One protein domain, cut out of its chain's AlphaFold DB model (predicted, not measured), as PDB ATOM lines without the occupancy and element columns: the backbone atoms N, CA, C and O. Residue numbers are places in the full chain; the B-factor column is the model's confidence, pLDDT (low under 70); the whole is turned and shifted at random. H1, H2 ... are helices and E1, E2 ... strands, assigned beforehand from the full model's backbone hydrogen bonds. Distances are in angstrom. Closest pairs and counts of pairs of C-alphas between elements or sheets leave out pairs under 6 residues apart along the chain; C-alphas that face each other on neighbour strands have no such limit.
ATOM      1  N   PRO A   3     134.151  -5.659-246.709       96.38
ATOM      2  CA  PRO A   3     134.511  -7.001-246.257       96.38
ATOM      3  C   PRO A   3     134.310  -8.035-247.371       96.38
ATOM      4  O   PRO A   3     133.259  -8.070-248.012       96.38
ATOM      5  N   ILE A   4     135.318  -8.874-247.598       97.00
ATOM      6  CA  ILE A   4     135.333  -9.932-248.623       97.00
ATOM      7  C   ILE A   4     135.652 -11.318-248.048       97.00
ATOM      8  O   ILE A   4     135.539 -12.314-248.760       97.00
ATOM      9  N   GLY A   5     136.037 -11.397-246.775       96.06
ATOM     10  CA  GLY A   5     136.324 -12.649-246.085       96.06
ATOM     11  C   GLY A   5     136.445 -12.451-244.579       96.06
ATOM     12  O   GLY A   5     136.518 -11.320-244.098       96.06
ATOM     13  N   ILE A   6     136.461 -13.563-243.855       96.31
ATOM     14  CA  ILE A   6     136.681 -13.620-242.409       96.31
ATOM     15  C   ILE A   6     137.739 -14.694-242.180       96.31
ATOM     16  O   ILE A   6     137.654 -15.769-242.783       96.31
ATOM     17  N   ASP A   7     138.748 -14.395-241.372       93.31
ATOM     18  CA  ASP A   7     139.748 -15.387-240.993       93.31
ATOM     19  C   ASP A   7     139.239 -16.295-239.847       93.31
ATOM     20  O   ASP A   7     138.186 -16.035-239.260       93.31
ATOM     21  N   PRO A   8     139.948 -17.387-239.505       93.44
ATOM     22  CA  PRO A   8     139.514 -18.286-238.434       93.44
ATOM     23  C   PRO A   8     139.442 -17.658-237.034       93.44
ATOM     24  O   PRO A   8     138.799 -18.240-236.162       93.44
ATOM     25  N   ALA A   9     140.110 -16.523-236.803       92.31
ATOM     26  CA  ALA A   9     140.071 -15.795-235.536       92.31
ATOM     27  C   ALA A   9     138.900 -14.797-235.470       92.31
ATOM     28  O   ALA A   9     138.616 -14.271-234.403       92.31
ATOM     29  N   GLY A  10     138.179 -14.578-236.575       92.75
ATOM     30  CA  GLY A  10     137.057 -13.641-236.644       92.75
ATOM     31  C   GLY A  10     137.439 -12.247-237.144       92.75
ATOM     32  O   GLY A  10     136.576 -11.372-237.223       92.75
ATOM     33  N   SER A  11     138.695 -12.037-237.542       95.25
ATOM     34  CA  SER A  11     139.132 -10.789-238.169       95.25
ATOM     35  C   SER A  11     138.634 -10.691-239.611       95.25
ATOM     36  O   SER A  11     138.445 -11.699-240.299       95.25
ATOM     37  N   LEU A  12     138.431  -9.467-240.102       96.81
ATOM     38  CA  LEU A  12     137.908  -9.241-241.449       96.81
ATOM     39  C   LEU A  12     139.033  -9.110-242.475       96.81
ATOM     40  O   LEU A  12     140.026  -8.420-242.259       96.81
ATOM     41  N   ILE A  13     138.817  -9.697-243.648       97.56
ATOM     42  CA  ILE A  13     139.580  -9.392-244.856       97.56
ATOM     43  C   ILE A  13     138.773  -8.393-245.675       97.56
ATOM     44  O   ILE A  13     137.630  -8.661-246.052       97.56
ATOM     45  N   CYS A  14     139.361  -7.239-245.960       97.81
ATOM     46  CA  CYS A  14     138.683  -6.082-246.526       97.81
ATOM     47  C   CYS A  14     139.338  -5.628-247.835       97.81
ATOM     48  O   CYS A  14     140.551  -5.471-247.914       97.81
ATOM     49  N   LEU A  15     138.526  -5.344-248.852       98.25
ATOM     50  CA  LEU A  15     138.942  -4.743-250.117       98.25
ATOM     51  C   LEU A  15     138.707  -3.228-250.087       98.25
ATOM     52  O   LEU A  15     137.603  -2.756-249.792       98.25
ATOM     53  N   SER A  16     139.720  -2.445-250.449       97.81
ATOM     54  CA  SER A  16     139.525  -1.026-250.742       97.81
ATOM     55  C   SER A  16     138.917  -0.850-252.134       97.81
ATOM     56  O   SER A  16     139.442  -1.350-253.129       97.81
ATOM     57  N   ILE A  17     137.777  -0.163-252.215       97.06
ATOM     58  CA  ILE A  17     136.989  -0.013-253.452       97.06
ATOM     59  C   ILE A  17     137.032   1.404-254.035       97.06
ATOM     60  O   ILE A  17     136.513   1.628-255.127       97.06
ATOM     61  N   ASP A  18     137.661   2.344-253.335       96.06
ATOM     62  CA  ASP A  18     137.738   3.757-253.705       96.06
ATOM     63  C   ASP A  18     139.066   4.363-253.220       96.06
ATOM     64  O   ASP A  18     139.796   3.728-252.465       96.06
ATOM     65  N   GLY A  19     139.397   5.574-253.662       95.06
ATOM     66  CA  GLY A  19     140.592   6.289-253.225       95.06
ATOM     67  C   GLY A  19     141.889   5.840-253.905       95.06
ATOM     68  O   GLY A  19     141.896   5.180-254.947       95.06
ATOM     69  N   LYS A  20     143.021   6.270-253.332       95.06
ATOM     70  CA  LYS A  20     144.373   6.039-253.885       95.06
ATOM     71  C   LYS A  20     144.838   4.589-253.756       95.06
ATOM     72  O   LYS A  20     145.722   4.165-254.490       95.06
ATOM     73  N   ASP A  21     144.261   3.866-252.813       96.25
ATOM     74  CA  ASP A  21     144.547   2.483-252.452       96.25
ATOM     75  C   ASP A  21     143.528   1.502-253.050       96.25
ATOM     76  O   ASP A  21     143.574   0.314-252.731       96.25
ATOM     77  N   ARG A  22     142.636   1.961-253.942       97.75
ATOM     78  CA  ARG A  22     141.643   1.113-254.612       97.75
ATOM     79  C   ARG A  22     142.282  -0.164-255.164       97.75
ATOM     80  O   ARG A  22     143.228  -0.120-255.945       97.75
ATOM     81  N   GLY A  23     141.690  -1.299-254.810       97.88
ATOM     82  CA  GLY A  23     142.163  -2.632-255.163       97.88
ATOM     83  C   GLY A  23     143.050  -3.280-254.101       97.88
ATOM     84  O   GLY A  23     143.241  -4.489-254.176       97.88
ATOM     85  N   SER A  24     143.552  -2.533-253.117       98.31
ATOM     86  CA  SER A  24     144.351  -3.080-252.016       98.31
ATOM     87  C   SER A  24     143.503  -3.918-251.061       98.31
ATOM     88  O   SER A  24     142.312  -3.652-250.873       98.31
ATOM     89  N   VAL A  25     144.133  -4.913-250.441       98.25
ATOM     90  CA  VAL A  25     143.507  -5.835-249.492       98.25
ATOM     91  C   VAL A  25     144.115  -5.640-248.109       98.25
ATOM     92  O   VAL A  25     145.339  -5.604-247.952       98.25
ATOM     93  N   TYR A  26     143.247  -5.543-247.111       97.88
ATOM     94  CA  TYR A  26     143.587  -5.297-245.719       97.88
ATOM     95  C   TYR A  26     143.090  -6.433-244.830       97.88
ATOM     96  O   TYR A  26     142.003  -6.966-245.046       97.88
ATOM     97  N   HIS A  27     143.878  -6.771-243.818       97.38
ATOM     98  CA  HIS A  27     143.435  -7.521-242.648       97.38
ATOM     99  C   HIS A  27     143.039  -6.510-241.570       97.38
ATOM    100  O   HIS A  27     143.792  -5.575-241.290       97.38
ATOM    101  N   CYS A  28     141.833  -6.652-241.038       96.00
ATOM    102  CA  CYS A  28     141.269  -5.802-240.000       96.00
ATOM    103  C   CYS A  28     141.061  -6.660-238.759       96.00
ATOM    104  O   CYS A  28     140.134  -7.473-238.730       96.00
ATOM    105  N   ASP A  29     141.938  -6.481-237.777       93.94
ATOM    106  CA  ASP A  29     141.841  -7.162-236.492       93.94
ATOM    107  C   ASP A  29     140.625  -6.626-235.723       93.94
ATOM    108  O   ASP A  29     140.490  -5.421-235.498       93.94
ATOM    109  N   MET A  30     139.704  -7.536-235.411       91.94
ATOM    110  CA  MET A  30     138.422  -7.222-234.784       91.94
ATOM    111  C   MET A  30     138.393  -7.570-233.295       91.94
ATOM    112  O   MET A  30     137.387  -7.274-232.650       91.94
ATOM    113  N   ASP A  31     139.461  -8.145-232.734       87.25
ATOM    114  CA  ASP A  31     139.472  -8.655-231.355       87.25
ATOM    115  C   ASP A  31     139.174  -7.549-230.329       87.25
ATOM    116  O   ASP A  31     138.529  -7.786-229.311       87.25
ATOM    117  N   TYR A  32     139.593  -6.316-230.626       81.56
ATOM    118  CA  TYR A  32     139.404  -5.145-229.762       81.56
ATOM    119  C   TYR A  32     138.203  -4.273-230.150       81.56
ATOM    120  O   TYR A  32     137.948  -3.248-229.521       81.56
ATOM    121  N   PHE A  33     137.448  -4.652-231.185       84.25
ATOM    122  CA  PHE A  33     136.335  -3.837-231.673       84.25
ATOM    123  C   PHE A  33     135.183  -3.754-230.661       84.25
ATOM    124  O   PHE A  33     134.503  -2.732-230.586       84.25
ATOM    125  N   GLU A  34     134.966  -4.808-229.867       75.19
ATOM    126  CA  GLU A  34     133.858  -4.883-228.906       75.19
ATOM    127  C   GLU A  34     133.953  -3.841-227.778       75.19
ATOM    128  O   GLU A  34     132.923  -3.439-227.232       75.19
ATOM    129  N   GLU A  35     135.160  -3.381-227.438       76.81
ATOM    130  CA  GLU A  35     135.372  -2.443-226.329       76.81
ATOM    131  C   GLU A  35     135.049  -0.994-226.721       76.81
ATOM    132  O   GLU A  35     134.416  -0.270-225.951       76.81
ATOM    133  N   ASP A  36     135.418  -0.589-227.940       75.50
ATOM    134  CA  ASP A  36     135.340   0.809-228.383       75.50
ATOM    135  C   ASP A  36     134.299   1.062-229.483       75.50
ATOM    136  O   ASP A  36     134.027   2.215-229.813       75.50
ATOM    137  N   ASN A  37     133.702   0.012-230.064       81.25
ATOM    138  CA  ASN A  37     132.879   0.079-231.284       81.25
ATOM    139  C   ASN A  37     133.574   0.782-232.468       81.25
ATOM    140  O   ASN A  37     132.913   1.285-233.381       81.25
ATOM    141  N   GLU A  38     134.906   0.816-232.468       85.06
ATOM    142  CA  GLU A  38     135.713   1.473-233.486       85.06
ATOM    143  C   GLU A  38     136.855   0.564-233.940       85.06
ATOM    144  O   GLU A  38     137.543  -0.068-233.141       85.06
ATOM    145  N   LEU A  39     137.084   0.526-235.254       85.31
ATOM    146  CA  LEU A  39     138.249  -0.132-235.834       85.31
ATOM    147  C   LEU A  39     139.389   0.884-235.907       85.31
ATOM    148  O   LEU A  39     139.377   1.776-236.758       85.31
ATOM    149  N   ARG A  40     140.370   0.751-235.014       89.06
ATOM    150  CA  ARG A  40     141.521   1.659-234.956       89.06
ATOM    151  C   ARG A  40     142.507   1.381-236.090       89.06
ATOM    152  O   ARG A  40     142.731   0.232-236.463       89.06
ATOM    153  N   GLU A  41     143.149   2.432-236.603       90.81
ATOM    154  CA  GLU A  41     144.104   2.328-237.719       90.81
ATOM    155  C   GLU A  41     145.282   1.385-237.422       90.81
ATOM    156  O   GLU A  41     145.753   0.685-238.315       90.81
ATOM    157  N   GLU A  42     145.725   1.307-236.164       93.06
ATOM    158  CA  GLU A  42     146.797   0.404-235.711       93.06
ATOM    159  C   GLU A  42     146.464  -1.094-235.854       93.06
ATOM    160  O   GLU A  42     147.372  -1.930-235.908       93.06
ATOM    161  N   TYR A  43     145.177  -1.424-235.983       93.75
ATOM    162  CA  TYR A  43     144.652  -2.778-236.173       93.75
ATOM    163  C   TYR A  43     144.314  -3.087-237.641       93.75
ATOM    164  O   TYR A  43     143.811  -4.164-237.959       93.75
ATOM    165  N   ILE A  44     144.626  -2.169-238.562       95.25
ATOM    166  CA  ILE A  44     144.424  -2.340-240.002       95.25
ATOM    167  C   ILE A  44     145.781  -2.566-240.667       95.25
ATOM    168  O   ILE A  44     146.648  -1.693-240.688       95.25
ATOM    169  N   ARG A  45     145.973  -3.744-241.260       96.75
ATOM    170  CA  ARG A  45     147.231  -4.127-241.911       96.75
ATOM    171  C   ARG A  45     147.017  -4.345-243.397       96.75
ATOM    172  O   ARG A  45     146.165  -5.130-243.796       96.75
ATOM    173  N   LEU A  46     147.817  -3.682-244.230       97.38
ATOM    174  CA  LEU A  46     147.875  -3.984-245.659       97.38
ATOM    175  C   LEU A  46     148.478  -5.381-245.842       97.38
ATOM    176  O   LEU A  46     149.620  -5.604-245.444       97.38
ATOM    177  N   ILE A  47     147.733  -6.290-246.466       96.75
ATOM    178  CA  ILE A  47     148.205  -7.652-246.753       96.75
ATOM    179  C   ILE A  47     148.479  -7.883-248.239       96.75
ATOM    180  O   ILE A  47     149.269  -8.754-248.572       96.75
ATOM    181  N   SER A  48     147.892  -7.083-249.137       97.56
ATOM    182  CA  SER A  48     148.216  -7.125-250.567       97.56
ATOM    183  C   SER A  48     147.905  -5.794-251.252       97.56
ATOM    184  O   SER A  48     146.931  -5.126-250.904       97.56
ATOM    185  N   LYS A  49     148.711  -5.396-252.245       97.38
ATOM    186  CA  LYS A  49     148.518  -4.128-252.978       97.38
ATOM    187  C   LYS A  49     147.467  -4.232-254.077       97.38
ATOM    188  O   LYS A  49     147.045  -3.210-254.614       97.38
ATOM    189  N   SER A  50     147.060  -5.445-254.442       96.94
ATOM    190  CA  SER A  50     146.002  -5.654-255.420       96.94
ATOM    191  C   SER A  50     145.209  -6.923-255.131       96.94
ATOM    192  O   SER A  50     145.757  -7.940-254.722       96.94
ATOM    193  N   PHE A  51     143.912  -6.893-255.419       96.31
ATOM    194  CA  PHE A  51     143.046  -8.054-255.243       96.31
ATOM    195  C   PHE A  51     143.504  -9.260-256.078       96.31
ATOM    196  O   PHE A  51     143.433 -10.394-255.619       96.31
TER     197      PHE A  51
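Overview. This is residues 3 to 51 of the 61 residues of the protein "Smi1 knr4 family protein" of Bacillus thuringiensis (UniProt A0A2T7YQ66). The body is one twisted antiparallel sheet of four short strands, side by side in the order E1, E2, E3, E4, with a small helix, H1, beyond one end of the strands and off the sheet, in the loop that leads from E3 back to E4. From edge to edge of the sheet the strands' lines turn by 85 degrees. The printed part has 49 residues, with one named helix and four named strands in the order E1, E2, E3, H1, E4; the class is mostly strand, though under half of the residues are in named elements. The whole is compact, with a radius of gyration of the C-alphas of 10.9 A, and the C-alphas span 30 by 22 by 14 A.

Arrangement. The sheet's inner strands are E2, residues 12 to 15, and E3, residues 25 to 28. They form an antiparallel hairpin with 152 degrees between their directions; N 14 and O 26 are within hydrogen-bond range at 2.8 A, and so are N 26 and O 14 at 2.8 A. Edge strand E1, residues 3 to 6, forms a hairpin with E2, antiparallel at 151 degrees, with N 4 and O 13 2.8 A apart and N 13 and O 5 2.8 A apart. E1, E2 and E3 make a meander, each strand the antiparallel neighbour of the one before. The other edge strand, E4, residues 44 to 48, is antiparallel to E3 at 150 degrees; the C-alphas of Tyr 26 and Leu 46 face each other at 4.5 A, and N 27 and O 45 are 2.8 A apart. E1 and E4 are apart. H1, residues 33 to 36, is not on the sheet, with 0 pairs of C-alphas within 10 A, and it is apart from E1 and E2. H1 is too short for any pair of O i and N i+4 inside it, and its 1 pair of O i and N i+3 is not within hydrogen-bond range.

Along the chain. E4 is the longest strand by residues, with 12.2 A from first to last C-alpha; it ends with C-alpha 48 at (148.216, -7.125, -250.567). E2 and E3 each measure 9.8 A and E1 8.0 A, beginning with C-alpha 3 at (134.511, -7.001, -246.257). H1 measures 5.8 A, and its C-alpha 33 is at (136.335, -3.837, -231.673).

Size, cuts and confidence. The two C-alphas farthest apart are those of Glu 35 and Ser 50, at 31.1 A. The printed part has no cut. The links E1 to E2 and E3 to H1 are tight, and E2 to E3, with 9 residues, and H1 to E4, with 7 residues, are short; no link is long. The mean pLDDT of the printed part is 93.1, that of H1 is 78, and no printed residue is under 70.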